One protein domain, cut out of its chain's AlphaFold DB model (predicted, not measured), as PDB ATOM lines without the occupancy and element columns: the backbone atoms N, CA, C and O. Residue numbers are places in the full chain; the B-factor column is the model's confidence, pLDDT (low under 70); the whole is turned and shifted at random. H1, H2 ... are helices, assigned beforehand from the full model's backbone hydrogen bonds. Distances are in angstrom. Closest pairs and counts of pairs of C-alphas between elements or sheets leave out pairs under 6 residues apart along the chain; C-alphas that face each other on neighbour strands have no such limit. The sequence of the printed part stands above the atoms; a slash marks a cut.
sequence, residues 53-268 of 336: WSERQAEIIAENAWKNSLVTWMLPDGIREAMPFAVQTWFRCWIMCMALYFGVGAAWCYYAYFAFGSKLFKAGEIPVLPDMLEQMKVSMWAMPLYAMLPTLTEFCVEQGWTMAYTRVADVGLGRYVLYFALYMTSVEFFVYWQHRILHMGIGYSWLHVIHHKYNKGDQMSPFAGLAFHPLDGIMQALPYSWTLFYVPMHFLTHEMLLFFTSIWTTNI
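What this domain is: This is residues 53 to 268 of the 336 residues of the protein "C-5 sterol desaturase" of Chlorella sorokiniana (UniProt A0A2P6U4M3). Helices are stacked in three tiers: the long H3, with H5 and H6 running back along it, makes one side, H11, H10 and the short H9 form the middle, and the long H7 covers H10 on the other side. H1 crosses the first part of H3, residues 73 to 79, of which 77 to 79 belong to H2, stick out, and H8 turns off the end of H7. The 216 printed residues have eleven named helices, H1 to H11 along the chain, and no named strand: the class is all helix. The whole is compact, with a radius of gyration of the C-alphas of 18.9 A and spans of 60 by 43 by 37 A.

How they stand to each other: H1, residues 53 to 72, touches H3, residues 85 to 115, at a steep tilt of 55 degrees; their closest C-alphas, Val 71 and Arg 92, are 5.6 A apart. H2, residues 77 to 82, is close to but not clearly touching H1, and H4, residues 117 to 120, likewise H3. H5, residues 129 to 146, touches H3 with residues 143 to 146 alone, at a shallow tilt of 21 degrees, opposite ways (closest C-alphas Trp 94 and Pro 144, 5.7 A). H6, residues 148 to 158, touches H3 at Trp 90 and Thr 151, closest C-alphas 5.4 A. H7, residues 173 to 198, touches H10, residues 230 to 243, at a shallow tilt of 31 degrees, opposite ways; closest C-alphas Val 187 and Pro 239, 5.4 A. H8, residues 202 to 212, touches H7 only at the corner. H9, residues 222 to 226, touches H11, residues 251 to 268; closest C-alphas Pro 222 and Thr 266, 4.6 A. H10 and H11, a hairpin, only just touch, with 3 pairs of C-alphas within 8 A. Every O i to N i+4 pair is within hydrogen-bond range in H2, H6, H7 and H11, but 15 of 16 in H1, 26 of 27 in H3, 12 of 14 in H5, 4 of 7 in H8, 7 of 10 in H10 and 0 of 1 in H9, which has 1 of 2 O i to N i+3 pairs; H4 is too short.

Where its parts are: H1 begins at C-alpha 53 (14.562, 51.718, -27.118) and measures 27.8 A. H3 measures 42.5 A, H7 36.5 A, and H11, 25.8 A, ends at C-alpha 268 (43.309, 34.650, -4.994). H5 has a kink of 30 degrees near residue 140.

The domain as a whole: The farthest C-alphas, Ser 54 and Ala 123, are 60.7 A apart. The printed part has no cut. The link from H6 to H7 is long. Residue 217 alone is under pLDDT 70.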
ATOM      1  N   TRP A  53      14.310  51.929 -28.548       82.81
ATOM      2  CA  TRP A  53      14.562  51.718 -27.118       82.81
ATOM      3  C   TRP A  53      13.519  50.800 -26.469       82.81
ATOM      4  O   TRP A  53      13.895  49.907 -25.724       82.81
ATOM      5  N   SER A  54      12.235  50.963 -26.798       88.38
ATOM      6  CA  SER A  54      11.148  50.148 -26.239       88.38
ATOM      7  C   SER A  54      11.325  48.649 -26.493       88.38
ATOM      8  O   SER A  54      11.065  47.844 -25.605       88.38
ATOM      9  N   GLU A  55      11.805  48.272 -27.681       90.81
ATOM     10  CA  GLU A  55      12.090  46.875 -28.025       90.81
ATOM     11  C   GLU A  55      13.244  46.333 -27.175       90.81
ATOM     12  O   GLU A  55      13.119  45.286 -26.543       90.81
ATOM     13  N   ARG A  56      14.351  47.080 -27.092       88.62
ATOM     14  CA  ARG A  56      15.523  46.696 -26.290       88.62
ATOM     15  C   ARG A  56      15.194  46.602 -24.801       88.62
ATOM     16  O   ARG A  56      15.623  45.670 -24.134       88.62
ATOM     17  N   GLN A  57      14.409  47.544 -24.290       91.81
ATOM     18  CA  GLN A  57      13.963  47.558 -22.902       91.81
ATOM     19  C   GLN A  57      13.102  46.332 -22.581       91.81
ATOM     20  O   GLN A  57      13.302  45.700 -21.547       91.81
ATOM     21  N   ALA A  58      12.182  45.961 -23.479       94.31
ATOM     22  CA  ALA A  58      11.368  44.762 -23.317       94.31
ATOM     23  C   ALA A  58      12.223  43.484 -23.278       94.31
ATOM     24  O   ALA A  58      11.944  42.595 -22.477       94.31
ATOM     25  N   GLU A  59      13.287  43.404 -24.084       94.06
ATOM     26  CA  GLU A  59      14.238  42.287 -24.033       94.06
ATOM     27  C   GLU A  59      14.985  42.211 -22.703       94.06
ATOM     28  O   GLU A  59      15.060  41.132 -22.124       94.06
ATOM     29  N   ILE A  60      15.499  43.341 -22.206       94.62
ATOM     30  CA  ILE A  60      16.194  43.414 -20.912       94.62
ATOM     31  C   ILE A  60      15.269  42.928 -19.792       94.62
ATOM     32  O   ILE A  60      15.652  42.075 -18.995       94.62
ATOM     33  N   ILE A  61      14.035  43.439 -19.750       96.06
ATOM     34  CA  ILE A  61      13.052  43.064 -18.727       96.06
ATOM     35  C   ILE A  61      12.693  41.579 -18.841       96.06
ATOM     36  O   ILE A  61      12.615  40.891 -17.825       96.06
ATOM     37  N   ALA A  62      12.500  41.063 -20.059       96.12
ATOM     38  CA  ALA A  62      12.207  39.649 -20.280       96.12
ATOM     39  C   ALA A  62      13.377  38.744 -19.855       96.12
ATOM     40  O   ALA A  62      13.154  37.713 -19.219       96.12
ATOM     41  N   GLU A  63      14.616  39.140 -20.150       95.19
ATOM     42  CA  GLU A  63      15.821  38.432 -19.713       95.19
ATOM     43  C   GLU A  63      15.934  38.429 -18.182       95.19
ATOM     44  O   GLU A  63      16.151  37.375 -17.582       95.19
ATOM     45  N   ASN A  64      15.719  39.572 -17.525       96.69
ATOM     46  CA  ASN A  64      15.736  39.675 -16.064       96.69
ATOM     47  C   ASN A  64      14.602  38.867 -15.418       96.69
ATOM     48  O   ASN A  64      14.830  38.187 -14.418       96.69
ATOM     49  N   ALA A  65      13.407  38.854 -16.013       96.31
ATOM     50  CA  ALA A  65      12.293  38.021 -15.564       96.31
ATOM     51  C   ALA A  65      12.630  36.526 -15.667       96.31
ATOM     52  O   ALA A  65      12.398  35.771 -14.718       96.31
ATOM     53  N   TRP A  66      13.237  36.103 -16.781       96.06
ATOM     54  CA  TRP A  66      13.721  34.733 -16.946       96.06
ATOM     55  C   TRP A  66      14.777  34.391 -15.887       96.06
ATOM     56  O   TRP A  66      14.629  33.386 -15.189       96.06
ATOM     57  N   LYS A  67      15.780  35.255 -15.681       96.00
ATOM     58  CA  LYS A  67      16.801  35.075 -14.636       96.00
ATOM     59  C   LYS A  67      16.168  34.962 -13.249       96.00
ATOM     60  O   LYS A  67      16.548  34.087 -12.475       96.00
ATOM     61  N   ASN A  68      15.177  35.794 -12.927       97.06
ATOM     62  CA  ASN A  68      14.464  35.734 -11.646       97.06
ATOM     63  C   ASN A  68      13.775  34.379 -11.452       97.06
ATOM     64  O   ASN A  68      13.865  33.798 -10.368       97.06
ATOM     65  N   SER A  69      13.187  33.823 -12.514       95.81
ATOM     66  CA  SER A  69      12.523  32.517 -12.458       95.81
ATOM     67  C   SER A  69      13.460  31.345 -12.128       95.81
ATOM     68  O   SER A  69      12.995  30.339 -11.597       95.81
ATOM     69  N   LEU A  70      14.780  31.489 -12.328       95.31
ATOM     70  CA  LEU A  70      15.789  30.478 -11.962       95.31
ATOM     71  C   LEU A  70      15.858  30.191 -10.456       95.31
ATOM     72  O   LEU A  70      16.348  29.136 -10.056       95.31
ATOM     73  N   VAL A  71      15.375  31.116  -9.623       96.31
ATOM     74  CA  VAL A  71      15.404  30.995  -8.158       96.31
ATOM     75  C   VAL A  71      14.007  31.106  -7.555       96.31
ATOM     76  O   VAL A  71      13.688  30.400  -6.599       96.31
ATOM     77  N   THR A  72      13.141  31.966  -8.098       95.31
ATOM     78  CA  THR A  72      11.821  32.216  -7.499       95.31
ATOM     79  C   THR A  72      10.871  31.019  -7.588       95.31
ATOM     80  O   THR A  72       9.860  31.015  -6.891       95.31
ATOM     81  N   TRP A  73      11.195  29.972  -8.358       94.44
ATOM     82  CA  TRP A  73      10.478  28.688  -8.336       94.44
ATOM     83  C   TRP A  73      10.475  28.014  -6.953       94.44
ATOM     84  O   TRP A  73       9.601  27.198  -6.680       94.44
ATOM     85  N   MET A  74      11.427  28.358  -6.078       94.44
ATOM     86  CA  MET A  74      11.498  27.849  -4.703       94.44
ATOM     87  C   MET A  74      10.442  28.470  -3.775       94.44
ATOM     88  O   MET A  74      10.246  27.995  -2.658       94.44
ATOM     89  N   LEU A  75       9.793  29.559  -4.202       95.25
ATOM     90  CA  LEU A  75       8.776  30.259  -3.427       95.25
ATOM     91  C   LEU A  75       7.371  29.765  -3.811       95.25
ATOM     92  O   LEU A  75       7.124  29.509  -4.990       95.25
ATOM     93  N   PRO A  76       6.422  29.698  -2.858       95.88
ATOM     94  CA  PRO A  76       5.012  29.475  -3.169       95.88
ATOM     95  C   PRO A  76       4.481  30.503  -4.175       95.88
ATOM     96  O   PRO A  76       4.826  31.685  -4.078       95.88
ATOM     97  N   ASP A  77       3.588  30.079  -5.073       93.12
ATOM     98  CA  ASP A  77       3.068  30.919  -6.163       93.12
ATOM     99  C   ASP A  77       2.513  32.260  -5.658       93.12
ATOM    100  O   ASP A  77       2.905  33.310  -6.158       93.12
ATOM    101  N   GLY A  78       1.720  32.252  -4.579       94.19
ATOM    102  CA  GLY A  78       1.160  33.481  -4.002       94.19
ATOM    103  C   GLY A  78       2.205  34.469  -3.466       94.19
ATOM    104  O   GLY A  78       1.993  35.677  -3.531       94.19
ATOM    105  N   ILE A  79       3.354  33.988  -2.972       94.81
ATOM    106  CA  ILE A  79       4.464  34.859  -2.546       94.81
ATOM    107  C   ILE A  79       5.197  35.392  -3.775       94.81
ATOM    108  O   ILE A  79       5.490  36.583  -3.843       94.81
ATOM    109  N   ARG A  80       5.491  34.519  -4.744       93.06
ATOM    110  CA  ARG A  80       6.196  34.884  -5.976       93.06
ATOM    111  C   ARG A  80       5.430  35.941  -6.773       93.06
ATOM    112  O   ARG A  80       6.030  36.920  -7.199       93.06
ATOM    113  N   GLU A  81       4.126  35.754  -6.953       91.06
ATOM    114  CA  GLU A  81       3.256  36.659  -7.713       91.06
ATOM    115  C   GLU A  81       3.066  38.013  -7.019       91.06
ATOM    116  O   GLU A  81       3.000  39.041  -7.690       91.06
ATOM    117  N   ALA A  82       3.037  38.037  -5.684       95.69
ATOM    118  CA  ALA A  82       2.932  39.276  -4.912       95.69
ATOM    119  C   ALA A  82       4.267  40.037  -4.780       95.69
ATOM    120  O   ALA A  82       4.277  41.211  -4.400       95.69
ATOM    121  N   MET A  83       5.405  39.388  -5.049       96.19
ATOM    122  CA  MET A  83       6.728  39.967  -4.830       96.19
ATOM    123  C   MET A  83       7.070  41.014  -5.905       96.19
ATOM    124  O   MET A  83       7.086  40.678  -7.092       96.19
ATOM    125  N   PRO A  84       7.431  42.261  -5.534       96.50
ATOM    126  CA  PRO A  84       7.841  43.273  -6.504       96.50
ATOM    127  C   PRO A  84       9.047  42.825  -7.333       96.50
ATOM    128  O   PRO A  84       9.959  42.186  -6.810       96.50
ATOM    129  N   PHE A  85       9.106  43.223  -8.605       95.19
ATOM    130  CA  PHE A  85      10.150  42.779  -9.537       95.19
ATOM    131  C   PHE A  85      11.584  43.055  -9.039       95.19
ATOM    132  O   PHE A  85      12.456  42.190  -9.113       95.19
ATOM    133  N   ALA A  86      11.822  44.231  -8.449       95.81
ATOM    134  CA  ALA A  86      13.114  44.571  -7.850       95.81
ATOM    135  C   ALA A  86      13.472  43.660  -6.659       95.81
ATOM    136  O   ALA A  86      14.631  43.291  -6.486       95.81
ATOM    137  N   VAL A  87      12.477  43.245  -5.867       97.25
ATOM    138  CA  VAL A  87      12.673  42.317  -4.743       97.25
ATOM    139  C   VAL A  87      12.946  40.903  -5.256       97.25
ATOM    140  O   VAL A  87      13.815  40.233  -4.709       97.25
ATOM    141  N   GLN A  88      12.290  40.471  -6.340       97.44
ATOM    142  CA  GLN A  88      12.611  39.200  -7.006       97.44
ATOM    143  C   GLN A  88      14.054  39.190  -7.525       97.44
ATOM    144  O   GLN A  88      14.777  38.217  -7.323       97.44
ATOM    145  N   THR A  89      14.483  40.293  -8.141       97.81
ATOM    146  CA  THR A  89      15.845  40.470  -8.665       97.81
ATOM    147  C   THR A  89      16.883  40.432  -7.550       97.81
ATOM    148  O   THR A  89      17.861  39.689  -7.639       97.81
ATOM    149  N   TRP A  90      16.633  41.152  -6.454       98.25
ATOM    150  CA  TRP A  90      17.479  41.096  -5.267       98.25
ATOM    151  C   TRP A  90      17.543  39.696  -4.660       98.25
ATOM    152  O   TRP A  90      18.634  39.195  -4.387       98.25
ATOM    153  N   PHE A  91      16.392  39.043  -4.499       97.75
ATOM    154  CA  PHE A  91      16.309  37.694  -3.954       97.75
ATOM    155  C   PHE A  91      17.102  36.702  -4.812       97.75
ATOM    156  O   PHE A  91      17.920  35.947  -4.287       97.75
ATOM    157  N   ARG A  92      16.949  36.762  -6.141       97.25
ATOM    158  CA  ARG A  92      17.739  35.970  -7.088       97.25
ATOM    159  C   ARG A  92      19.233  36.246  -6.933       97.25
ATOM    160  O   ARG A  92      20.002  35.301  -6.786       97.25
ATOM    161  N   CYS A  93      19.655  37.511  -6.955       97.25
ATOM    162  CA  CYS A  93      21.065  37.884  -6.807       97.25
ATOM    163  C   CYS A  93      21.655  37.366  -5.496       97.25
ATOM    164  O   CYS A  93      22.758  36.828  -5.489       97.25
ATOM    165  N   TRP A  94      20.910  37.482  -4.396       97.50
ATOM    166  CA  TRP A  94      21.346  37.004  -3.093       97.50
ATOM    167  C   TRP A  94      21.523  35.484  -3.077       97.50
ATOM    168  O   TRP A  94      22.606  35.012  -2.733       97.50
ATOM    169  N   ILE A  95      20.520  34.717  -3.511       97.31
ATOM    170  CA  ILE A  95      20.607  33.250  -3.542       97.31
ATOM    171  C   ILE A  95      21.711  32.771  -4.489       97.31
ATOM    172  O   ILE A  95      22.473  31.877  -4.127       97.31
ATOM    173  N   MET A  96      21.856  33.379  -5.667       95.44
ATOM    174  CA  MET A  96      22.924  33.014  -6.603       95.44
ATOM    175  C   MET A  96      24.310  33.343  -6.042       95.44
ATOM    176  O   MET A  96      25.231  32.547  -6.201       95.44
ATOM    177  N   CYS A  97      24.459  34.463  -5.329       95.00
ATOM    178  CA  CYS A  97      25.708  34.803  -4.653       95.00
ATOM    179  C   CYS A  97      26.033  33.802  -3.528       95.00
ATOM    180  O   CYS A  97      27.171  33.352  -3.418       95.00
ATOM    181  N   MET A  98      25.028  33.372  -2.752       96.38
ATOM    182  CA  MET A  98      25.175  32.305  -1.750       96.38
ATOM    183  C   MET A  98      25.603  30.980  -2.380       96.38
ATOM    184  O   MET A  98      26.566  30.363  -1.924       96.38
ATOM    185  N   ALA A  99      24.902  30.555  -3.432       95.62
ATOM    186  CA  ALA A  99      25.186  29.312  -4.134       95.62
ATOM    187  C   ALA A  99      26.603  29.318  -4.718       95.62
ATOM    188  O   ALA A  99      27.332  28.339  -4.576       95.62
ATOM    189  N   LEU A 100      27.015  30.441  -5.313       95.31
ATOM    190  CA  LEU A 100      28.354  30.614  -5.858       95.31
ATOM    191  C   LEU A 100      29.423  30.569  -4.765       95.31
ATOM    192  O   LEU A 100      30.386  29.817  -4.885       95.31
ATOM    193  N   TYR A 101      29.228  31.321  -3.683       96.75
ATOM    194  CA  TYR A 101      30.165  31.393  -2.566       96.75
ATOM    195  C   TYR A 101      30.385  30.039  -1.896       96.75
ATOM    196  O   TYR A 101      31.525  29.608  -1.731       96.75
ATOM    197  N   PHE A 102      29.306  29.339  -1.537       97.19
ATOM    198  CA  PHE A 102      29.428  28.031  -0.901       97.19
ATOM    199  C   PHE A 102      29.843  26.946  -1.885       97.19
ATOM    200  O   PHE A 102      30.671  26.114  -1.535       97.19
ATOM    201  N   GLY A 103      29.314  26.957  -3.109       96.88
ATOM    202  CA  GLY A 103      29.649  25.968  -4.130       96.88
ATOM    203  C   GLY A 103      31.120  26.038  -4.528       96.88
ATOM    204  O   GLY A 103      31.840  25.050  -4.400       96.88
ATOM    205  N   VAL A 104      31.586  27.216  -4.954       95.94
ATOM    206  CA  VAL A 104      32.980  27.409  -5.377       95.94
ATOM    207  C   VAL A 104      33.913  27.344  -4.179       95.94
ATOM    208  O   VAL A 104      34.904  26.627  -4.252       95.94
ATOM    209  N   GLY A 105      33.583  27.992  -3.057       95.69
ATOM    210  CA  GLY A 105      34.401  27.937  -1.844       95.69
ATOM    211  C   GLY A 105      34.589  26.511  -1.323       95.69
ATOM    212  O   GLY A 105      35.719  26.096  -1.069       95.69
ATOM    213  N   ALA A 106      33.519  25.711  -1.234       95.25
ATOM    214  CA  ALA A 106      33.621  24.324  -0.778       95.25
ATOM    215  C   ALA A 106      34.377  23.440  -1.775       95.25
ATOM    216  O   ALA A 106      35.218  22.643  -1.355       95.25
ATOM    217  N   ALA A 107      34.125  23.590  -3.081       95.69
ATOM    218  CA  ALA A 107      34.855  22.854  -4.108       95.69
ATOM    219  C   ALA A 107      36.357  23.179  -4.075       95.69
ATOM    220  O   ALA A 107      37.186  22.269  -4.145       95.69
ATOM    221  N   TRP A 108      36.710  24.457  -3.902       94.00
ATOM    222  CA  TRP A 108      38.100  24.899  -3.818       94.00
ATOM    223  C   TRP A 108      38.780  24.396  -2.548       94.00
ATOM    224  O   TRP A 108      39.867  23.839  -2.632       94.00
ATOM    225  N   CYS A 109      38.130  24.502  -1.385       94.00
ATOM    226  CA  CYS A 109      38.655  23.953  -0.132       94.00
ATOM    227  C   CYS A 109      38.815  22.428  -0.197       94.00
ATOM    228  O   CYS A 109      39.830  21.899   0.254       94.00
ATOM    229  N   TYR A 110      37.856  21.707  -0.790       94.38
ATOM    230  CA  TYR A 110      37.982  20.266  -1.016       94.38
ATOM    231  C   TYR A 110      39.218  19.944  -1.864       94.38
ATOM    232  O   TYR A 110      40.051  19.127  -1.473       94.38
ATOM    233  N   TYR A 111      39.370  20.628  -2.996       94.00
ATOM    234  CA  TYR A 111      40.505  20.444  -3.888       94.00
ATOM    235  C   TYR A 111      41.842  20.793  -3.206       94.00
ATOM    236  O   TYR A 111      42.740  19.953  -3.130       94.00
ATOM    237  N   ALA A 112      41.960  22.009  -2.676       92.50
ATOM    238  CA  ALA A 112      43.201  22.564  -2.152       92.50
ATOM    239  C   ALA A 112      43.644  21.887  -0.851       92.50
ATOM    240  O   ALA A 112      44.828  21.604  -0.695       92.50
ATOM    241  N   TYR A 113      42.718  21.599   0.067       93.25
ATOM    242  CA  TYR A 113      43.063  21.137   1.415       93.25
ATOM    243  C   TYR A 113      42.937  19.626   1.582       93.25
ATOM    244  O   TYR A 113      43.793  19.015   2.217       93.25
ATOM    245  N   PHE A 114      41.912  19.002   0.994       92.44
ATOM    246  CA  PHE A 114      41.675  17.566   1.169       92.44
ATOM    247  C   PHE A 114      42.318  16.727   0.063       92.44
ATOM    248  O   PHE A 114      43.049  15.786   0.362       92.44
ATOM    249  N   ALA A 115      42.086  17.058  -1.210       94.94
ATOM    250  CA  ALA A 115      42.590  16.256  -2.326       94.94
ATOM    251  C   ALA A 115      44.099  16.452  -2.569       94.94
ATOM    252  O   ALA A 115      44.811  15.488  -2.858       94.94
ATOM    253  N   PHE A 116      44.593  17.688  -2.434       94.94
ATOM    254  CA  PHE A 116      45.981  18.049  -2.749       94.94
ATOM    255  C   PHE A 116      46.737  18.745  -1.605       94.94
ATOM    256  O   PHE A 116      47.871  19.179  -1.813       94.94
ATOM    257  N   GLY A 117      46.175  18.788  -0.393       92.69
ATOM    258  CA  GLY A 117      46.723  19.549   0.738       92.69
ATOM    259  C   GLY A 117      48.192  19.270   1.034       92.69
ATOM    260  O   GLY A 117      48.997  20.192   1.081       92.69
ATOM    261  N   SER A 118      48.575  17.994   1.127       92.19
ATOM    262  CA  SER A 118      49.960  17.586   1.415       92.19
ATOM    263  C   SER A 118      50.971  17.931   0.315       92.19
ATOM    264  O   SER A 118      52.174  17.896   0.563       92.19
ATOM    265  N   LYS A 119      50.501  18.234  -0.902       93.25
ATOM    266  CA  LYS A 119      51.341  18.651  -2.034       93.25
ATOM    267  C   LYS A 119      51.427  20.170  -2.161       93.25
ATOM    268  O   LYS A 119      52.432  20.668  -2.659       93.25
ATOM    269  N   LEU A 120      50.366  20.875  -1.774       91.94
ATOM    270  CA  LEU A 120      50.228  22.319  -1.961       91.94
ATOM    271  C   LEU A 120      50.661  23.123  -0.730       91.94
ATOM    272  O   LEU A 120      51.125  24.247  -0.892       91.94
ATOM    273  N   PHE A 121      50.559  22.546   0.469       91.44
ATOM    274  CA  PHE A 121      50.783  23.237   1.737       91.44
ATOM    275  C   PHE A 121      51.745  22.468   2.640       91.44
ATOM    276  O   PHE A 121      51.753  21.234   2.678       91.44
ATOM    277  N   LYS A 122      52.545  23.201   3.419       90.19
ATOM    278  CA  LYS A 122      53.333  22.630   4.517       90.19
ATOM    279  C   LYS A 122      52.459  22.428   5.752       90.19
ATOM    280  O   LYS A 122      51.364  22.977   5.881       90.19
ATOM    281  N   ALA A 123      52.973  21.642   6.698       87.19
ATOM    282  CA  ALA A 123      52.320  21.450   7.986       87.19
ATOM    283  C   ALA A 123      52.078  22.805   8.675       87.19
ATOM    284  O   ALA A 123      53.016  23.574   8.877       87.19
ATOM    285  N   GLY A 124      50.818  23.074   9.025       86.25
ATOM    286  CA  GLY A 124      50.396  24.316   9.676       86.25
ATOM    287  C   GLY A 124      50.068  25.484   8.739       86.25
ATOM    288  O   GLY A 124      49.730  26.540   9.246       86.25
ATOM    289  N   GLU A 125      50.140  25.326   7.411       88.88
ATOM    290  CA  GLU A 125      49.762  26.390   6.457       88.88
ATOM    291  C   GLU A 125      48.288  26.320   6.013       88.88
ATOM    292  O   GLU A 125      47.787  27.258   5.402       88.88
ATOM    293  N   ILE A 126      47.582  25.219   6.306       92.75
ATOM    294  CA  ILE A 126      46.152  25.076   5.993       92.75
ATOM    295  C   ILE A 126      45.317  25.726   7.109       92.75
ATOM    296  O   ILE A 126      45.501  25.347   8.270       92.75
ATOM    297  N   PRO A 127      44.358  26.610   6.776       91.94
ATOM    298  CA  PRO A 127      43.487  27.229   7.765       91.94
ATOM    299  C   PRO A 127      42.655  26.252   8.577       91.94
ATOM    300  O   PRO A 127      42.102  25.273   8.065       91.94
ATOM    301  N   VAL A 128      42.525  26.554   9.868       92.75
ATOM    302  CA  VAL A 128      41.696  25.768  10.779       92.75
ATOM    303  C   VAL A 128      40.215  26.101  10.594       92.75
ATOM    304  O   VAL A 128      39.833  27.197  10.182       92.75
ATOM    305  N   LEU A 129      39.345  25.145  10.931       93.00
ATOM    306  CA  LEU A 129      37.897  25.306  10.779       93.00
ATOM    307  C   LEU A 129      37.327  26.563  11.471       93.00
ATOM    308  O   LEU A 129      36.487  27.214  10.851       93.00
ATOM    309  N   PRO A 130      37.759  26.957  12.688       94.50
ATOM    310  CA  PRO A 130      37.296  28.199  13.307       94.50
ATOM    311  C   PRO A 130      37.522  29.453  12.449       94.50
ATOM    312  O   PRO A 130      36.598  30.258  12.332       94.50
ATOM    313  N   ASP A 131      38.681  29.584  11.795       93.00
ATOM    314  CA  ASP A 131      38.994  30.739  10.938       93.00
ATOM    315  C   ASP A 131      38.085  30.764   9.701       93.00
ATOM    316  O   ASP A 131      37.513  31.801   9.351       93.00
ATOM    317  N   MET A 132      37.870  29.599   9.079       95.06
ATOM    318  CA  MET A 132      36.950  29.462   7.945       95.06
ATOM    319  C   MET A 132      35.500  29.785   8.339       95.06
ATOM    320  O   MET A 132      34.803  30.486   7.608       95.06
ATOM    321  N   LEU A 133      35.038  29.319   9.504       96.00
ATOM    322  CA  LEU A 133      33.695  29.620  10.012       96.00
ATOM    323  C   LEU A 133      33.525  31.108  10.328       96.00
ATOM    324  O   LEU A 133      32.457  31.672  10.079       96.00
ATOM    325  N   GLU A 134      34.564  31.767  10.842       95.38
ATOM    326  CA  GLU A 134      34.547  33.212  11.049       95.38
ATOM    327  C   GLU A 134      34.421  33.963   9.717       95.38
ATOM    328  O   GLU A 134      33.594  34.869   9.609       95.38
ATOM    329  N   GLN A 135      35.185  33.571   8.693       95.94
ATOM    330  CA  GLN A 135      35.091  34.148   7.344       95.94
ATOM    331  C   GLN A 135      33.694  33.973   6.756       95.94
ATOM    332  O   GLN A 135      33.083  34.946   6.318       95.94
ATOM    333  N   MET A 136      33.134  32.762   6.835       97.31
ATOM    334  CA  MET A 136      31.756  32.493   6.425       97.31
ATOM    335  C   MET A 136      30.761  33.383   7.164       97.31
ATOM    336  O   MET A 136      29.895  33.968   6.522       97.31
ATOM    337  N   LYS A 137      30.890  33.535   8.486       96.62
ATOM    338  CA  LYS A 137      30.002  34.390   9.284       96.62
ATOM    339  C   LYS A 137      30.036  35.848   8.816       96.62
ATOM    340  O   LYS A 137      28.974  36.457   8.691       96.62
ATOM    341  N   VAL A 138      31.226  36.399   8.560       96.44
ATOM    342  CA  VAL A 138      31.377  37.772   8.046       96.44
ATOM    343  C   VAL A 138      30.716  37.900   6.672       96.44
ATOM    344  O   VAL A 138      29.872  38.776   6.486       96.44
ATOM    345  N   SER A 139      31.019  36.984   5.748       96.94
ATOM    346  CA  SER A 139      30.426  36.960   4.408       96.94
ATOM    347  C   SER A 139      28.898  36.867   4.465       96.94
ATOM    348  O   SER A 139      28.210  37.636   3.801       96.94
ATOM    349  N   MET A 140      28.334  35.984   5.298       96.38
ATOM    350  CA  MET A 140      26.878  35.807   5.416       96.38
ATOM    351  C   MET A 140      26.156  37.078   5.849       96.38
ATOM    352  O   MET A 140      25.060  37.352   5.363       96.38
ATOM    353  N   TRP A 141      26.766  37.869   6.730       95.25
ATOM    354  CA  TRP A 141      26.189  39.144   7.141       95.25
ATOM    355  C   TRP A 141      26.201  40.181   6.008       95.25
ATOM    356  O   TRP A 141      25.254  40.954   5.866       95.25
ATOM    357  N   ALA A 142      27.242  40.182   5.173       95.81
ATOM    358  CA  ALA A 142      27.415  41.173   4.117       95.81
ATOM    359  C   ALA A 142      26.686  40.846   2.805       95.81
ATOM    360  O   ALA A 142      26.311  41.741   2.050       95.81
ATOM    361  N   MET A 143      26.431  39.573   2.541       95.56
ATOM    362  CA  MET A 143      25.912  39.088   1.263       95.56
ATOM    363  C   MET A 143      24.540  39.621   0.827       95.56
ATOM    364  O   MET A 143      24.407  39.975  -0.348       95.56
ATOM    365  N   PRO A 144      23.537  39.761   1.717       96.25
ATOM    366  CA  PRO A 144      22.288  40.441   1.374       96.25
ATOM    367  C   PRO A 144      22.515  41.860   0.830       96.25
ATOM    368  O   PRO A 144      21.777  42.321  -0.039       96.25
ATOM    369  N   LEU A 145      23.556  42.546   1.312       97.00
ATOM    370  CA  LEU A 145      23.927  43.890   0.877       97.00
ATOM    371  C   LEU A 145      24.780  43.862  -0.398       97.00
ATOM    372  O   LEU A 145      24.570  44.703  -1.266       97.00
ATOM    373  N   TYR A 146      25.670  42.879  -0.577       95.38
ATOM    374  CA  TYR A 146      26.381  42.687  -1.850       95.38
ATOM    375  C   TYR A 146      25.416  42.504  -3.018       95.38
ATOM    376  O   TYR A 146      25.620  43.095  -4.074       95.38
ATOM    377  N   ALA A 147      24.327  41.759  -2.807       96.88
ATOM    378  CA  ALA A 147      23.285  41.551  -3.810       96.88
ATOM    379  C   ALA A 147      22.570  42.847  -4.241       96.88
ATOM    380  O   ALA A 147      21.967  42.876  -5.314       96.88
ATOM    381  N   MET A 148      22.656  43.935  -3.464       97.25
ATOM    382  CA  MET A 148      22.062  45.222  -3.844       97.25
ATOM    383  C   MET A 148      22.756  45.855  -5.047       97.25
ATOM    384  O   MET A 148      22.085  46.487  -5.857       97.25
ATOM    385  N   LEU A 149      24.072  45.676  -5.200       97.25
ATOM    386  CA  LEU A 149      24.812  46.268  -6.314       97.25
ATOM    387  C   LEU A 149      24.357  45.734  -7.688       97.25
ATOM    388  O   LEU A 149      23.975  46.561  -8.520       97.25
ATOM    389  N   PRO A 150      24.345  44.411  -7.964       97.12
ATOM    390  CA  PRO A 150      23.830  43.899  -9.232       97.12
ATOM    391  C   PRO A 150      22.341  44.223  -9.408       97.12
ATOM    392  O   PRO A 150      21.963  44.677 -10.479       97.12
ATOM    393  N   THR A 151      21.529  44.161  -8.342       98.00
ATOM    394  CA  THR A 151      20.103  44.548  -8.401       98.00
ATOM    395  C   THR A 151      19.913  45.990  -8.875       98.00
ATOM    396  O   THR A 151      19.123  46.260  -9.777       98.00
ATOM    397  N   LEU A 152      20.646  46.937  -8.282       97.88
ATOM    398  CA  LEU A 152      20.584  48.343  -8.673       97.88
ATOM    399  C   LEU A 152      21.154  48.557 -10.079       97.88
ATOM    400  O   LEU A 152      20.684  49.428 -10.808       97.88
ATOM    401  N   THR A 153      22.149  47.763 -10.472       97.88
ATOM    402  CA  THR A 153      22.735  47.813 -11.816       97.88
ATOM    403  C   THR A 153      21.722  47.364 -12.864       97.88
ATOM    404  O   THR A 153      21.521  48.074 -13.846       97.88
ATOM    405  N   GLU A 154      21.031  46.247 -12.636       97.75
ATOM    406  CA  GLU A 154      19.954  45.756 -13.500       97.75
ATOM    407  C   GLU A 154      18.820  46.768 -13.605       97.75
ATOM    408  O   GLU A 154      18.404  47.088 -14.714       97.75
ATOM    409  N   PHE A 155      18.404  47.363 -12.484       96.56
ATOM    410  CA  PHE A 155      17.420  48.442 -12.502       96.56
ATOM    411  C   PHE A 155      17.883  49.615 -13.383       96.56
ATOM    412  O   PHE A 155      17.144  50.060 -14.257       96.56
ATOM    413  N   CYS A 156      19.122  50.096 -13.224       95.38
ATOM    414  CA  CYS A 156      19.664  51.167 -14.070       95.38
ATOM    415  C   CYS A 156      19.674  50.790 -15.564       95.38
ATOM    416  O   CYS A 156      19.430  51.642 -16.421       95.38
ATOM    417  N   VAL A 157      19.959  49.524 -15.882       94.88
ATOM    418  CA  VAL A 157      19.947  48.992 -17.253       94.88
ATOM    419  C   VAL A 157      18.518  48.943 -17.807       94.88
ATOM    420  O   VAL A 157      18.286  49.415 -18.917       94.88
ATOM    421  N   GLU A 158      17.542  48.483 -17.023       93.31
ATOM    422  CA  GLU A 158      16.113  48.486 -17.372       93.31
ATOM    423  C   GLU A 158      15.563  49.894 -17.604       93.31
ATOM    424  O   GLU A 158      14.709  50.087 -18.468       93.31
ATOM    425  N   GLN A 159      16.050  50.893 -16.862       89.81
ATOM    426  CA  GLN A 159      15.678  52.295 -17.068       89.81
ATOM    427  C   GLN A 159      16.385  52.944 -18.274       89.81
ATOM    428  O   GLN A 159      16.073  54.080 -18.632       89.81
ATOM    429  N   GLY A 160      17.345  52.255 -18.902       87.44
ATOM    430  CA  GLY A 160      18.117  52.789 -20.028       87.44
ATOM    431  C   GLY A 160      19.118  53.868 -19.642       87.44
ATOM    432  O   GLY A 160      19.491  54.695 -20.475       87.44
ATOM    433  N   TRP A 161      19.545  53.889 -18.379       89.19
ATOM    434  CA  TRP A 161      20.521  54.859 -17.876       89.19
ATOM    435  C   TRP A 161      21.963  54.492 -18.232       89.19
ATOM    436  O   TRP A 161      22.859  55.321 -18.094       89.19
ATOM    437  N   THR A 162      22.194  53.260 -18.685       92.06
ATOM    438  CA  THR A 162      23.515  52.737 -19.039       92.06
ATOM    439  C   THR A 162      23.657  52.526 -20.550       92.06
ATOM    440  O   THR A 162      22.702  52.639 -21.317       92.06
ATOM    441  N   MET A 163      24.869  52.190 -20.993       89.81
ATOM    442  CA  MET A 163      25.177  51.817 -22.376       89.81
ATOM    443  C   MET A 163      25.046  50.310 -22.647       89.81
ATOM    444  O   MET A 163      25.544  49.821 -23.669       89.81
ATOM    445  N   ALA A 164      24.438  49.551 -21.731       93.06
ATOM    446  CA  ALA A 164      24.292  48.114 -21.894       93.06
ATOM    447  C   ALA A 164      23.445  47.767 -23.133       93.06
ATOM    448  O   ALA A 164      22.530  48.498 -23.519       93.06
ATOM    449  N   TYR A 165      23.765  46.643 -23.774       91.88
ATOM    450  CA  TYR A 165      23.012  46.111 -24.910       91.88
ATOM    451  C   TYR A 165      22.803  44.604 -24.784       91.88
ATOM    452  O   TYR A 165      23.625  43.902 -24.198       91.88
ATOM    453  N   THR A 166      21.711  44.099 -25.349       91.88
ATOM    454  CA  THR A 166      21.267  42.706 -25.168       91.88
ATOM    455  C   THR A 166      21.830  41.740 -26.198       91.88
ATOM    456  O   THR A 166      21.927  40.552 -25.922       91.88
ATOM    457  N   ARG A 167      22.204  42.208 -27.398       91.75
ATOM    458  CA  ARG A 167      22.658  41.321 -28.479       91.75
ATOM    459  C   ARG A 167      24.006  41.749 -29.031       91.75
ATOM    460  O   ARG A 167      24.167  42.863 -29.516       91.75
ATOM    461  N   VAL A 168      24.963  40.821 -29.072       93.00
ATOM    462  CA  VAL A 168      26.261  41.029 -29.749       93.00
ATOM    463  C   VAL A 168      26.076  41.396 -31.228       93.00
ATOM    464  O   VAL A 168      26.826  42.211 -31.767       93.00
ATOM    465  N   ALA A 169      25.043  40.850 -31.879       91.44
ATOM    466  CA  ALA A 169      24.704  41.159 -33.266       91.44
ATOM    467  C   ALA A 169      24.366  42.644 -33.503       91.44
ATOM    468  O   ALA A 169      24.589  43.128 -34.609       91.44
ATOM    469  N   ASP A 170      23.908  43.379 -32.480       87.44
ATOM    470  CA  ASP A 170      23.584  44.808 -32.602       87.44
ATOM    471  C   ASP A 170      24.834  45.675 -32.821       87.44
ATOM    472  O   ASP A 170      24.727  46.795 -33.305       87.44
ATOM    473  N   VAL A 171      26.025  45.181 -32.459       87.56
ATOM    474  CA  VAL A 171      27.294  45.920 -32.598       87.56
ATOM    475  C   VAL A 171      28.296  45.229 -33.526       87.56
ATOM    476  O   VAL A 171      29.195  45.887 -34.054       87.56
ATOM    477  N   GLY A 172      28.136  43.923 -33.754       90.56
ATOM    478  CA  GLY A 172      29.072  43.076 -34.489       90.56
ATOM    479  C   GLY A 172      30.286  42.661 -33.647       90.56
ATOM    480  O   GLY A 172      30.720  43.377 -32.743       90.56
ATOM    481  N   LEU A 173      30.874  41.501 -33.964       93.75
ATOM    482  CA  LEU A 173      31.935  40.884 -33.152       93.75
ATOM    483  C   LEU A 173      33.157  41.798 -32.946       93.75
ATOM    484  O   LEU A 173      33.684  41.873 -31.841       93.75
ATOM    485  N   GLY A 174      33.581  42.535 -33.977       91.69
ATOM    486  CA  GLY A 174      34.734  43.440 -33.874       91.69
ATOM    487  C   GLY A 174      34.531  44.556 -32.844       91.69
ATOM    488  O   GLY A 174      35.409  44.804 -32.019       91.69
ATOM    489  N   ARG A 175      33.349  45.193 -32.834       89.69
ATOM    490  CA  ARG A 175      33.021  46.215 -31.827       89.69
ATOM    491  C   ARG A 175      32.789  45.598 -30.455       89.69
ATOM    492  O   ARG A 175      33.220  46.189 -29.478       89.69
ATOM    493  N   TYR A 176      32.182  44.413 -30.375       94.38
ATOM    494  CA  TYR A 176      32.049  43.679 -29.115       94.38
ATOM    495  C   TYR A 176      33.410  43.443 -28.447       94.38
ATOM    496  O   TYR A 176      33.573  43.780 -27.278       94.38
ATOM    497  N   VAL A 177      34.405  42.947 -29.192       96.62
ATOM    498  CA  VAL A 177      35.762  42.713 -28.669       96.62
ATOM    499  C   VAL A 177      36.434  44.024 -28.252       96.62
ATOM    500  O   VAL A 177      37.026  44.089 -27.177       96.62
ATOM    501  N   LEU A 178      36.310  45.086 -29.056       92.88
ATOM    502  CA  LEU A 178      36.842  46.406 -28.703       92.88
ATOM    503  C   LEU A 178      36.204  46.950 -27.417       92.88
ATOM    504  O   LEU A 178      36.910  47.382 -26.509       92.88
ATOM    505  N   TYR A 179      34.877  46.908 -27.323       94.75
ATOM    506  CA  TYR A 179      34.139  47.340 -26.143       94.75
ATOM    507  C   TYR A 179      34.491  46.509 -24.913       94.75
ATOM    508  O   TYR A 179      34.679  47.077 -23.844       94.75
ATOM    509  N   PHE A 180      34.657  45.193 -25.063       97.38
ATOM    510  CA  PHE A 180      35.133  44.317 -23.996       97.38
ATOM    511  C   PHE A 180      36.518  44.737 -23.501       97.38
ATOM    512  O   PHE A 180      36.708  44.909 -22.300       97.38
ATOM    513  N   ALA A 181      37.465  44.980 -24.410       97.31
ATOM    514  CA  ALA A 181      38.805  45.426 -24.045       97.31
ATOM    515  C   ALA A 181      38.796  46.789 -23.331       97.31
ATOM    516  O   ALA A 181      39.458  46.945 -22.304       97.31
ATOM    517  N   LEU A 182      38.021  47.759 -23.827       95.56
ATOM    518  CA  LEU A 182      37.874  49.078 -23.198       95.56
ATOM    519  C   LEU A 182      37.238  48.974 -21.809       95.56
ATOM    520  O   LEU A 182      37.727  49.575 -20.855       95.56
ATOM    521  N   TYR A 183      36.179  48.175 -21.689       97.75
ATOM    522  CA  TYR A 183      35.475  47.935 -20.437       97.75
ATOM    523  C   TYR A 183      36.395  47.285 -19.403       97.75
ATOM    524  O   TYR A 183      36.533  47.806 -18.301       97.75
ATOM    525  N   MET A 184      37.091  46.205 -19.774       98.12
ATOM    526  CA  MET A 184      38.024  45.514 -18.884       98.12
ATOM    527  C   MET A 184      39.210  46.394 -18.493       98.12
ATOM    528  O   MET A 184      39.597  46.399 -17.332       98.12
ATOM    529  N   THR A 185      39.747  47.194 -19.417       97.44
ATOM    530  CA  THR A 185      40.812  48.162 -19.097       97.44
ATOM    531  C   THR A 185      40.335  49.180 -18.062       97.44
ATOM    532  O   THR A 185      41.063  49.504 -17.123       97.44
ATOM    533  N   SER A 186      39.100  49.664 -18.212       97.06
ATOM    534  CA  SER A 186      38.489  50.585 -17.258       97.06
ATOM    535  C   SER A 186      38.297  49.934 -15.887       97.06
ATOM    536  O   SER A 186      38.699  50.496 -14.870       97.06
ATOM    537  N   VAL A 187      37.754  48.715 -15.860       98.25
ATOM    538  CA  VAL A 187      37.574  47.923 -14.639       98.25
ATOM    539  C   VAL A 187      38.906  47.689 -13.927       98.25
ATOM    540  O   VAL A 187      39.002  48.009 -12.748       98.25
ATOM    541  N   GLU A 188      39.947  47.218 -14.620       97.81
ATOM    542  CA  GLU A 188      41.283  47.004 -14.037       97.81
ATOM    543  C   GLU A 188      41.819  48.278 -13.370       97.81
ATOM    544  O   GLU A 188      42.296  48.254 -12.233       97.81
ATOM    545  N   PHE A 189      41.703  49.415 -14.062       97.69
ATOM    546  CA  PHE A 189      42.168  50.699 -13.553       97.69
ATOM    547  C   PHE A 189      41.375  51.164 -12.326       97.69
ATOM    548  O   PHE A 189      41.960  51.606 -11.334       97.69
ATOM    549  N   PHE A 190      40.045  51.089 -12.378       98.12
ATOM    550  CA  PHE A 190      39.201  51.594 -11.302       98.12
ATOM    551  C   PHE A 190      39.160  50.659 -10.093       98.12
ATOM    552  O   PHE A 190      39.139  51.175  -8.980       98.12
ATOM    553  N   VAL A 191      39.233  49.334 -10.266       98.06
ATOM    554  CA  VAL A 191      39.383  48.391  -9.142       98.06
ATOM    555  C   VAL A 191      40.687  48.660  -8.401       98.06
ATOM    556  O   VAL A 191      40.650  48.820  -7.185       98.06
ATOM    557  N   TYR A 192      41.810  48.836  -9.110       98.31
ATOM    558  CA  TYR A 192      43.088  49.198  -8.486       98.31
ATOM    559  C   TYR A 192      42.962  50.435  -7.585       98.31
ATOM    560  O   TYR A 192      43.365  50.423  -6.421       98.31
ATOM    561  N   TRP A 193      42.388  51.524  -8.104       97.44
ATOM    562  CA  TRP A 193      42.255  52.762  -7.335       97.44
ATOM    563  C   TRP A 193      41.264  52.630  -6.194       97.44
ATOM    564  O   TRP A 193      41.514  53.145  -5.107       97.44
ATOM    565  N   GLN A 194      40.155  51.941  -6.429       97.25
ATOM    566  CA  GLN A 194      39.134  51.717  -5.425       97.25
ATOM    567  C   GLN A 194      39.680  50.891  -4.257       97.25
ATOM    568  O   GLN A 194      39.480  51.260  -3.099       97.25
ATOM    569  N   HIS A 195      40.443  49.845  -4.560       97.50
ATOM    570  CA  HIS A 195      41.140  49.033  -3.579       97.50
ATOM    571  C   HIS A 195      42.207  49.852  -2.839       97.50
ATOM    572  O   HIS A 195      42.236  49.892  -1.612       97.50
ATOM    573  N   ARG A 196      43.025  50.624  -3.558       96.56
ATOM    574  CA  ARG A 196      44.030  51.497  -2.942       96.56
ATOM    575  C   ARG A 196      43.418  52.575  -2.035       96.56
ATOM    576  O   ARG A 196      43.999  52.895  -1.005       96.56
ATOM    577  N   ILE A 197      42.250  53.124  -2.379       95.75
ATOM    578  CA  ILE A 197      41.501  54.073  -1.533       95.75
ATOM    579  C   ILE A 197      40.998  53.392  -0.255       95.75
ATOM    580  O   ILE A 197      41.033  54.007   0.809       95.75
ATOM    581  N   LEU A 198      40.574  52.129  -0.334       96.19
ATOM    582  CA  LEU A 198      40.183  51.339   0.837       96.19
ATOM    583  C   LEU A 198      41.353  51.102   1.804       96.19
ATOM    584  O   LEU A 198      41.122  50.881   2.984       96.19
ATOM    585  N   HIS A 199      42.601  51.257   1.357       95.75
ATOM    586  CA  HIS A 199      43.793  51.263   2.215       95.75
ATOM    587  C   HIS A 199      44.164  52.633   2.799       95.75
ATOM    588  O   HIS A 199      45.158  52.759   3.510       95.75
ATOM    589  N   MET A 200      43.381  53.681   2.536       93.62
ATOM    590  CA  MET A 200      43.677  55.043   2.989       93.62
ATOM    591  C   MET A 200      42.689  55.531   4.053       93.62
ATOM    592  O   MET A 200      41.474  55.513   3.858       93.62
ATOM    593  N   GLY A 201      43.219  56.070   5.157       92.00
ATOM    594  CA  GLY A 201      42.457  56.812   6.168       92.00
ATOM    595  C   GLY A 201      41.206  56.074   6.659       92.00
ATOM    596  O   GLY A 201      41.284  54.946   7.138       92.00
ATOM    597  N   ILE A 202      40.045  56.723   6.522       88.00
ATOM    598  CA  ILE A 202      38.743  56.188   6.958       88.00
ATOM    599  C   ILE A 202      38.385  54.891   6.221       88.00
ATOM    600  O   ILE A 202      37.800  54.002   6.838       88.00
ATOM    601  N   GLY A 203      38.762  54.758   4.942       89.94
ATOM    602  CA  GLY A 203      38.500  53.551   4.156       89.94
ATOM    603  C   GLY A 203      39.083  52.308   4.823       89.94
ATOM    604  O   GLY A 203      38.383  51.309   4.983       89.94
ATOM    605  N   TYR A 204      40.314  52.411   5.327       92.62
ATOM    606  CA  TYR A 204      40.959  51.295   6.010       92.62
ATOM    607  C   TYR A 204      40.358  51.074   7.394       92.62
ATOM    608  O   TYR A 204      39.861  49.990   7.691       92.62
ATOM    609  N   SER A 205      40.361  52.117   8.230       91.31
ATOM    610  CA  SER A 205      40.028  51.989   9.652       91.31
ATOM    611  C   SER A 205      38.597  51.521   9.921       91.31
ATOM    612  O   SER A 205      38.362  50.920  10.965       91.31
ATOM    613  N   TRP A 206      37.654  51.798   9.017       91.25
ATOM    614  CA  TRP A 206      36.242  51.447   9.204       91.25
ATOM    615  C   TRP A 206      35.776  50.282   8.338       91.25
ATOM    616  O   TRP A 206      34.860  49.567   8.740       91.25
ATOM    617  N   LEU A 207      36.360  50.107   7.150       94.00
ATOM    618  CA  LEU A 207      35.852  49.153   6.168       94.00
ATOM    619  C   LEU A 207      36.848  48.010   5.962       94.00
ATOM    620  O   LEU A 207      36.565  46.867   6.321       94.00
ATOM    621  N   HIS A 208      38.032  48.329   5.443       95.50
ATOM    622  CA  HIS A 208      38.944  47.320   4.907       95.50
ATOM    623  C   HIS A 208      39.720  46.536   5.974       95.50
ATOM    624  O   HIS A 208      40.144  45.407   5.734       95.50
ATOM    625  N   VAL A 209      39.839  47.071   7.196       94.12
ATOM    626  CA  VAL A 209      40.466  46.370   8.330       94.12
ATOM    627  C   VAL A 209      39.785  45.032   8.655       94.12
ATOM    628  O   VAL A 209      40.449  44.099   9.098       94.12
ATOM    629  N   ILE A 210      38.473  44.907   8.407       92.31
ATOM    630  CA  ILE A 210      37.728  43.660   8.647       92.31
ATOM    631  C   ILE A 210      38.231  42.547   7.732       92.31
ATOM    632  O   ILE A 210      38.328  41.403   8.166       92.31
ATOM    633  N   HIS A 211      38.565  42.891   6.493       94.38
ATOM    634  CA  HIS A 211      39.115  41.954   5.526       94.38
ATOM    635  C   HIS A 211      40.573  41.606   5.844       94.38
ATOM    636  O   HIS A 211      40.960  40.442   5.850       94.38
ATOM    637  N   HIS A 212      41.360  42.618   6.206       92.25
ATOM    638  CA  HIS A 212      42.787  42.492   6.513       92.25
ATOM    639  C   HIS A 212      43.107  41.877   7.876       92.25
ATOM    640  O   HIS A 212      44.277  41.718   8.220       92.25
ATOM    641  N   LYS A 213      42.099  41.497   8.670       89.88
ATOM    642  CA  LYS A 213      42.335  40.749   9.914       89.88
ATOM    643  C   LYS A 213      42.881  39.338   9.653       89.88
ATOM    644  O   LYS A 213      43.508  38.769  10.539       89.88
ATOM    645  N   TYR A 214      42.679  38.798   8.447       85.06
ATOM    646  CA  TYR A 214      43.187  37.496   8.000       85.06
ATOM    647  C   TYR A 214      44.581  37.625   7.362       85.06
ATOM    648  O   TYR A 214      44.815  37.194   6.237       85.06
ATOM    649  N   ASN A 215      45.518  38.256   8.068       79.81
ATOM    650  CA  ASN A 215      46.821  38.662   7.524       79.81
ATOM    651  C   ASN A 215      47.932  37.607   7.645       79.81
ATOM    652  O   ASN A 215      49.079  37.869   7.273       79.81
ATOM    653  N   LYS A 216      47.628  36.427   8.187       77.31
ATOM    654  CA  LYS A 216      48.568  35.307   8.254       77.31
ATOM    655  C   LYS A 216      48.206  34.262   7.207       77.31
ATOM    656  O   LYS A 216      47.031  34.027   6.930       77.31
ATOM    657  N   GLY A 217      49.228  33.629   6.632       68.75
ATOM    658  CA  GLY A 217      49.044  32.639   5.565       68.75
ATOM    659  C   GLY A 217      48.193  31.441   5.993       68.75
ATOM    660  O   GLY A 217      47.443  30.916   5.186       68.75
ATOM    661  N   ASP A 218      48.243  31.072   7.270       76.81
ATOM    662  CA  ASP A 218      47.437  30.010   7.875       76.81
ATOM    663  C   ASP A 218      46.024  30.459   8.268       76.81
ATOM    664  O   ASP A 218      45.231  29.640   8.703       76.81
ATOM    665  N   GLN A 219      45.677  31.738   8.124       83.19
ATOM    666  CA  GLN A 219      44.343  32.241   8.458       83.19
ATOM    667  C   GLN A 219      43.492  32.480   7.216       83.19
ATOM    668  O   GLN A 219      42.274  32.386   7.299       83.19
ATOM    669  N   MET A 220      44.088  32.780   6.062       89.50
ATOM    670  CA  MET A 220      43.338  33.086   4.842       89.50
ATOM    671  C   MET A 220      42.904  31.807   4.110       89.50
ATOM    672  O   MET A 220      43.728  30.949   3.803       89.50
ATOM    673  N   SER A 221      41.606  31.689   3.820       94.00
ATOM    674  CA  SER A 221      41.039  30.587   3.033       94.00
ATOM    675  C   SER A 221      40.247  31.114   1.830       94.00
ATOM    676  O   SER A 221      39.907  32.300   1.809       94.00
ATOM    677  N   PRO A 222      39.844  30.255   0.874       94.94
ATOM    678  CA  PRO A 222      38.916  30.613  -0.197       94.94
ATOM    679  C   PRO A 222      37.645  31.348   0.281       94.94
ATOM    680  O   PRO A 222      37.102  32.185  -0.441       94.94
ATOM    681  N   PHE A 223      37.185  31.096   1.514       96.38
ATOM    682  CA  PHE A 223      36.033  31.780   2.115       96.38
ATOM    683  C   PHE A 223      36.326  33.224   2.566       96.38
ATOM    684  O   PHE A 223      35.398  34.020   2.713       96.38
ATOM    685  N   ALA A 224      37.592  33.614   2.726       95.06
ATOM    686  CA  ALA A 224      37.979  34.987   3.053       95.06
ATOM    687  C   ALA A 224      37.715  35.964   1.898       95.06
ATOM    688  O   ALA A 224      37.567  37.163   2.136       95.06
ATOM    689  N   GLY A 225      37.610  35.464   0.661       93.19
ATOM    690  CA  GLY A 225      37.511  36.294  -0.539       93.19
ATOM    691  C   GLY A 225      36.254  37.156  -0.647       93.19
ATOM    692  O   GLY A 225      36.232  38.058  -1.474       93.19
ATOM    693  N   LEU A 226      35.225  36.910   0.172       95.00
ATOM    694  CA  LEU A 226      34.046  37.781   0.313       95.00
ATOM    695  C   LEU A 226      33.785  38.204   1.770       95.00
ATOM    696  O   LEU A 226      32.722  38.740   2.082       95.00
ATOM    697  N   ALA A 227      34.754  38.007   2.665       95.88
ATOM    698  CA  ALA A 227      34.641  38.354   4.078       95.88
ATOM    699  C   ALA A 227      35.035  39.824   4.320       95.88
ATOM    700  O   ALA A 227      36.046  40.110   4.965       95.88
ATOM    701  N   PHE A 228      34.242  40.765   3.794       94.06
ATOM    702  CA  PHE A 228      34.469  42.207   3.954       94.06
ATOM    703  C   PHE A 228      33.394  42.882   4.807       94.06
ATOM    704  O   PHE A 228      32.315  42.344   5.055       94.06
ATOM    705  N   HIS A 229      33.636  44.148   5.155       95.94
ATOM    706  CA  HIS A 229      32.525  45.058   5.411       95.94
ATOM    707  C   HIS A 229      31.612  45.127   4.158       95.94
ATOM    708  O   HIS A 229      32.121  45.155   3.035       95.94
ATOM    709  N   PRO A 230      30.276  45.211   4.285       95.25
ATOM    710  CA  PRO A 230      29.361  45.279   3.145       95.25
ATOM    711  C   PRO A 230      29.707  46.382   2.143       95.25
ATOM    712  O   PRO A 230      29.773  46.145   0.941       95.25
ATOM    713  N   LEU A 231      29.987  47.586   2.648       95.75
ATOM    714  CA  LEU A 231      30.386  48.713   1.804       95.75
ATOM    715  C   LEU A 231      31.732  48.492   1.106       95.75
ATOM    716  O   LEU A 231      31.884  48.937  -0.021       95.75
ATOM    717  N   ASP A 232      32.677  47.789   1.734       95.62
ATOM    718  CA  ASP A 232      33.962  47.453   1.111       95.62
ATOM    719  C   ASP A 232      33.750  46.517  -0.084       95.62
ATOM    720  O   ASP A 232      34.119  46.861  -1.204       95.62
ATOM    721  N   GLY A 233      33.030  45.406   0.110       93.81
ATOM    722  CA  GLY A 233      32.744  44.482  -0.994       93.81
ATOM    723  C   GLY A 233      31.942  45.133  -2.131       93.81
ATOM    724  O   GLY A 233      32.253  44.913  -3.301       93.81
ATOM    725  N   ILE A 234      30.970  46.003  -1.815       96.06
ATOM    726  CA  ILE A 234      30.268  46.807  -2.833       96.06
ATOM    727  C   ILE A 234      31.257  47.703  -3.577       96.06
ATOM    728  O   ILE A 234      31.232  47.740  -4.803       96.06
ATOM    729  N   MET A 235      32.132  48.413  -2.860       95.81
ATOM    730  CA  MET A 235      33.133  49.290  -3.464       95.81
ATOM    731  C   MET A 235      34.058  48.506  -4.396       95.81
ATOM    732  O   MET A 235      34.308  48.975  -5.497       95.81
ATOM    733  N   GLN A 236      34.497  47.300  -4.038       94.44
ATOM    734  CA  GLN A 236      35.370  46.503  -4.906       94.44
ATOM    735  C   GLN A 236      34.715  46.063  -6.222       94.44
ATOM    736  O   GLN A 236      35.386  46.030  -7.251       94.44
ATOM    737  N   ALA A 237      33.407  45.792  -6.229       95.62
ATOM    738  CA  ALA A 237      32.671  45.435  -7.444       95.62
ATOM    739  C   ALA A 237      32.099  46.652  -8.203       95.62
ATOM    740  O   ALA A 237      31.800  46.554  -9.395       95.62
ATOM    741  N   LEU A 238      31.975  47.814  -7.552       97.50
ATOM    742  CA  LEU A 238      31.387  49.034  -8.116       97.50
ATOM    743  C   LEU A 238      31.983  49.466  -9.471       97.50
ATOM    744  O   LEU A 238      31.204  49.898 -10.327       97.50
ATOM    745  N   PRO A 239      33.302  49.339  -9.734       98.19
ATOM    746  CA  PRO A 239      33.882  49.638 -11.040       98.19
ATOM    747  C   PRO A 239      33.206  48.930 -12.216       98.19
ATOM    748  O   PRO A 239      33.090  49.532 -13.283       98.19
ATOM    749  N   TYR A 240      32.706  47.703 -12.040       98.25
ATOM    750  CA  TYR A 240      31.963  47.002 -13.090       98.25
ATOM    751  C   TYR A 240      30.671  47.749 -13.441       98.25
ATOM    752  O   TYR A 240      30.434  48.090 -14.605       98.25
ATOM    753  N   SER A 241      29.845  48.045 -12.440       97.00
ATOM    754  CA  SER A 241      28.567  48.740 -12.624       97.00
ATOM    755  C   SER A 241      28.757  50.169 -13.130       97.00
ATOM    756  O   SER A 241      28.079  50.594 -14.060       97.00
ATOM    757  N   TRP A 242      29.721  50.902 -12.565       94.75
ATOM    758  CA  TRP A 242      30.039  52.274 -12.965       94.75
ATOM    759  C   TRP A 242      30.487  52.354 -14.430       94.75
ATOM    760  O   TRP A 242      30.088  53.263 -15.155       94.75
ATOM    761  N   THR A 243      31.265  51.375 -14.897       96.44
ATOM    762  CA  THR A 243      31.764  51.347 -16.280       96.44
ATOM    763  C   THR A 243      30.642  51.232 -17.315       96.44
ATOM    764  O   THR A 243      30.763  51.790 -18.403       96.44
ATOM    765  N   LEU A 244      29.499  50.622 -16.976       95.31
ATOM    766  CA  LEU A 244      28.348  50.542 -17.888       95.31
ATOM    767  C   LEU A 244      27.754  51.905 -18.258       95.31
ATOM    768  O   LEU A 244      27.087  52.013 -19.285       95.31
ATOM    769  N   PHE A 245      27.970  52.951 -17.459       91.38
ATOM    770  CA  PHE A 245      27.441  54.283 -17.761       91.38
ATOM    771  C   PHE A 245      28.174  54.969 -18.919       91.38
ATOM    772  O   PHE A 245      27.625  55.890 -19.519       91.38
ATOM    773  N   TYR A 246      29.391  54.526 -19.247       90.38
ATOM    774  CA  TYR A 246      30.237  55.181 -20.246       90.38
ATOM    775  C   TYR A 246      31.055  54.216 -21.123       90.38
ATOM    776  O   TYR A 246      31.862  54.645 -21.936       90.38
ATOM    777  N   VAL A 247      30.879  52.902 -21.018       91.56
ATOM    778  CA  VAL A 247      31.408  51.961 -22.015       91.56
ATOM    779  C   VAL A 247      30.286  51.011 -22.412       91.56
ATOM    780  O   VAL A 247      29.720  50.358 -21.531       91.56
ATOM    781  N   PRO A 248      29.949  50.893 -23.713       93.06
ATOM    782  CA  PRO A 248      28.977  49.907 -24.159       93.06
ATOM    783  C   PRO A 248      29.410  48.509 -23.744       93.06
ATOM    784  O   PRO A 248      30.556  48.127 -23.962       93.06
ATOM    785  N   MET A 249      28.501  47.715 -23.191       95.81
ATOM    786  CA  MET A 249      28.804  46.330 -22.847       95.81
ATOM    787  C   MET A 249      27.599  45.437 -23.074       95.81
ATOM    788  O   MET A 249      26.463  45.819 -22.801       95.81
ATOM    789  N   HIS A 250      27.859  44.232 -23.570       96.06
ATOM    790  CA  HIS A 250      26.836  43.207 -23.663       96.06
ATOM    791  C   HIS A 250      26.388  42.831 -22.253       96.06
ATOM    792  O   HIS A 250      27.222  42.452 -21.425       96.06
ATOM    793  N   PHE A 251      25.094  42.940 -21.979       95.88
ATOM    794  CA  PHE A 251      24.573  42.908 -20.622       95.88
ATOM    795  C   PHE A 251      24.873  41.588 -19.906       95.88
ATOM    796  O   PHE A 251      25.509  41.594 -18.855       95.88
ATOM    797  N   LEU A 252      24.578  40.457 -20.547       95.81
ATOM    798  CA  LEU A 252      24.910  39.147 -19.993       95.81
ATOM    799  C   LEU A 252      26.429  38.944 -19.832       95.81
ATOM    800  O   LEU A 252      26.865  38.286 -18.895       95.81
ATOM    801  N   THR A 253      27.267  39.535 -20.697       97.81
ATOM    802  CA  THR A 253      28.735  39.465 -20.522       97.81
ATOM    803  C   THR A 253      29.153  40.175 -19.239       97.81
ATOM    804  O   THR A 253      29.972  39.646 -18.495       97.81
ATOM    805  N   HIS A 254      28.583  41.350 -18.959       97.94
ATOM    806  CA  HIS A 254      28.826  42.074 -17.712       97.94
ATOM    807  C   HIS A 254      28.443  41.238 -16.480       97.94
ATOM    808  O   HIS A 254      29.230  41.129 -15.542       97.94
ATOM    809  N   GLU A 255      27.279  40.593 -16.497       97.12
ATOM    810  CA  GLU A 255      26.841  39.738 -15.389       97.12
ATOM    811  C   GLU A 255      27.740  38.510 -15.213       97.12
ATOM    812  O   GLU A 255      28.115  38.161 -14.092       97.12
ATOM    813  N   MET A 256      28.155  37.882 -16.318       97.19
ATOM    814  CA  MET A 256      29.112  36.777 -16.278       97.19
ATOM    815  C   MET A 256      30.475  37.224 -15.738       97.19
ATOM    816  O   MET A 256      31.118  36.469 -15.016       97.19
ATOM    817  N   LEU A 257      30.916  38.452 -16.019       97.81
ATOM    818  CA  LEU A 257      32.149  38.995 -15.443       97.81
ATOM    819  C   LEU A 257      32.053  39.175 -13.921       97.81
ATOM    820  O   LEU A 257      33.025  38.883 -13.225       97.81
ATOM    821  N   LEU A 258      30.897  39.580 -13.382       95.88
ATOM    822  CA  LEU A 258      30.676  39.603 -11.929       95.88
ATOM    823  C   LEU A 258      30.731  38.187 -11.333       95.88
ATOM    824  O   LEU A 258      31.370  37.971 -10.304       95.88
ATOM    825  N   PHE A 259      30.137  37.200 -12.010       95.38
ATOM    826  CA  PHE A 259      30.248  35.789 -11.627       95.38
ATOM    827  C   PHE A 259      31.709  35.300 -11.629       95.38
ATOM    828  O   PHE A 259      32.173  34.721 -10.645       95.38
ATOM    829  N   PHE A 260      32.470  35.578 -12.691       96.94
ATOM    830  CA  PHE A 260      33.886  35.209 -12.772       96.94
ATOM    831  C   PHE A 260      34.746  35.966 -11.760       96.94
ATOM    832  O   PHE A 260      35.720  35.413 -11.261       96.94
ATOM    833  N   THR A 261      34.379  37.198 -11.408       95.88
ATOM    834  CA  THR A 261      35.025  37.964 -10.334       95.88
ATOM    835  C   THR A 261      34.850  37.281  -8.981       95.88
ATOM    836  O   THR A 261      35.805  37.207  -8.212       95.88
ATOM    837  N   SER A 262      33.680  36.706  -8.707       93.69
ATOM    838  CA  SER A 262      33.459  35.926  -7.486       93.69
ATOM    839  C   SER A 262      34.301  34.643  -7.446       93.69
ATOM    840  O   SER A 262      34.841  34.295  -6.402       93.69
ATOM    841  N   ILE A 263      34.486  33.956  -8.580       96.25
ATOM    842  CA  ILE A 263      35.414  32.810  -8.652       96.25
ATOM    843  C   ILE A 263      36.857  33.273  -8.441       96.25
ATOM    844  O   ILE A 263      37.614  32.658  -7.693       96.25
ATOM    845  N   TRP A 264      37.230  34.373  -9.091       96.75
ATOM    846  CA  TRP A 264      38.557  34.959  -8.996       96.75
ATOM    847  C   TRP A 264      38.915  35.342  -7.566       96.75
ATOM    848  O   TRP A 264      39.975  34.948  -7.088       96.75
ATOM    849  N   THR A 265      38.016  36.034  -6.855       95.12
ATOM    850  CA  THR A 265      38.266  36.400  -5.459       95.12
ATOM    851  C   THR A 265      38.434  35.157  -4.588       95.12
ATOM    852  O   THR A 265      39.347  35.104  -3.775       95.12
ATOM    853  N   THR A 266      37.658  34.092  -4.803       94.81
ATOM    854  CA  THR A 266      37.876  32.822  -4.097       94.81
ATOM    855  C   THR A 266      39.260  32.232  -4.387       94.81
ATOM    856  O   THR A 266      39.946  31.803  -3.460       94.81
ATOM    857  N   ASN A 267      39.708  32.253  -5.646       94.19
ATOM    858  CA  ASN A 267      41.014  31.717  -6.029       94.19
ATOM    859  C   ASN A 267      42.185  32.528  -5.458       94.19
ATOM    860  O   ASN A 267      43.120  31.937  -4.940       94.19
ATOM    861  N   ILE A 268      42.161  33.861  -5.484       94.88
ATOM    862  CA  ILE A 268      43.309  34.650  -4.994       94.88
ATOM    863  C   ILE A 268      43.479  34.622  -3.461       94.88
ATOM    864  O   ILE A 268      44.492  35.102  -2.958       94.88
TER     865      ILE A 268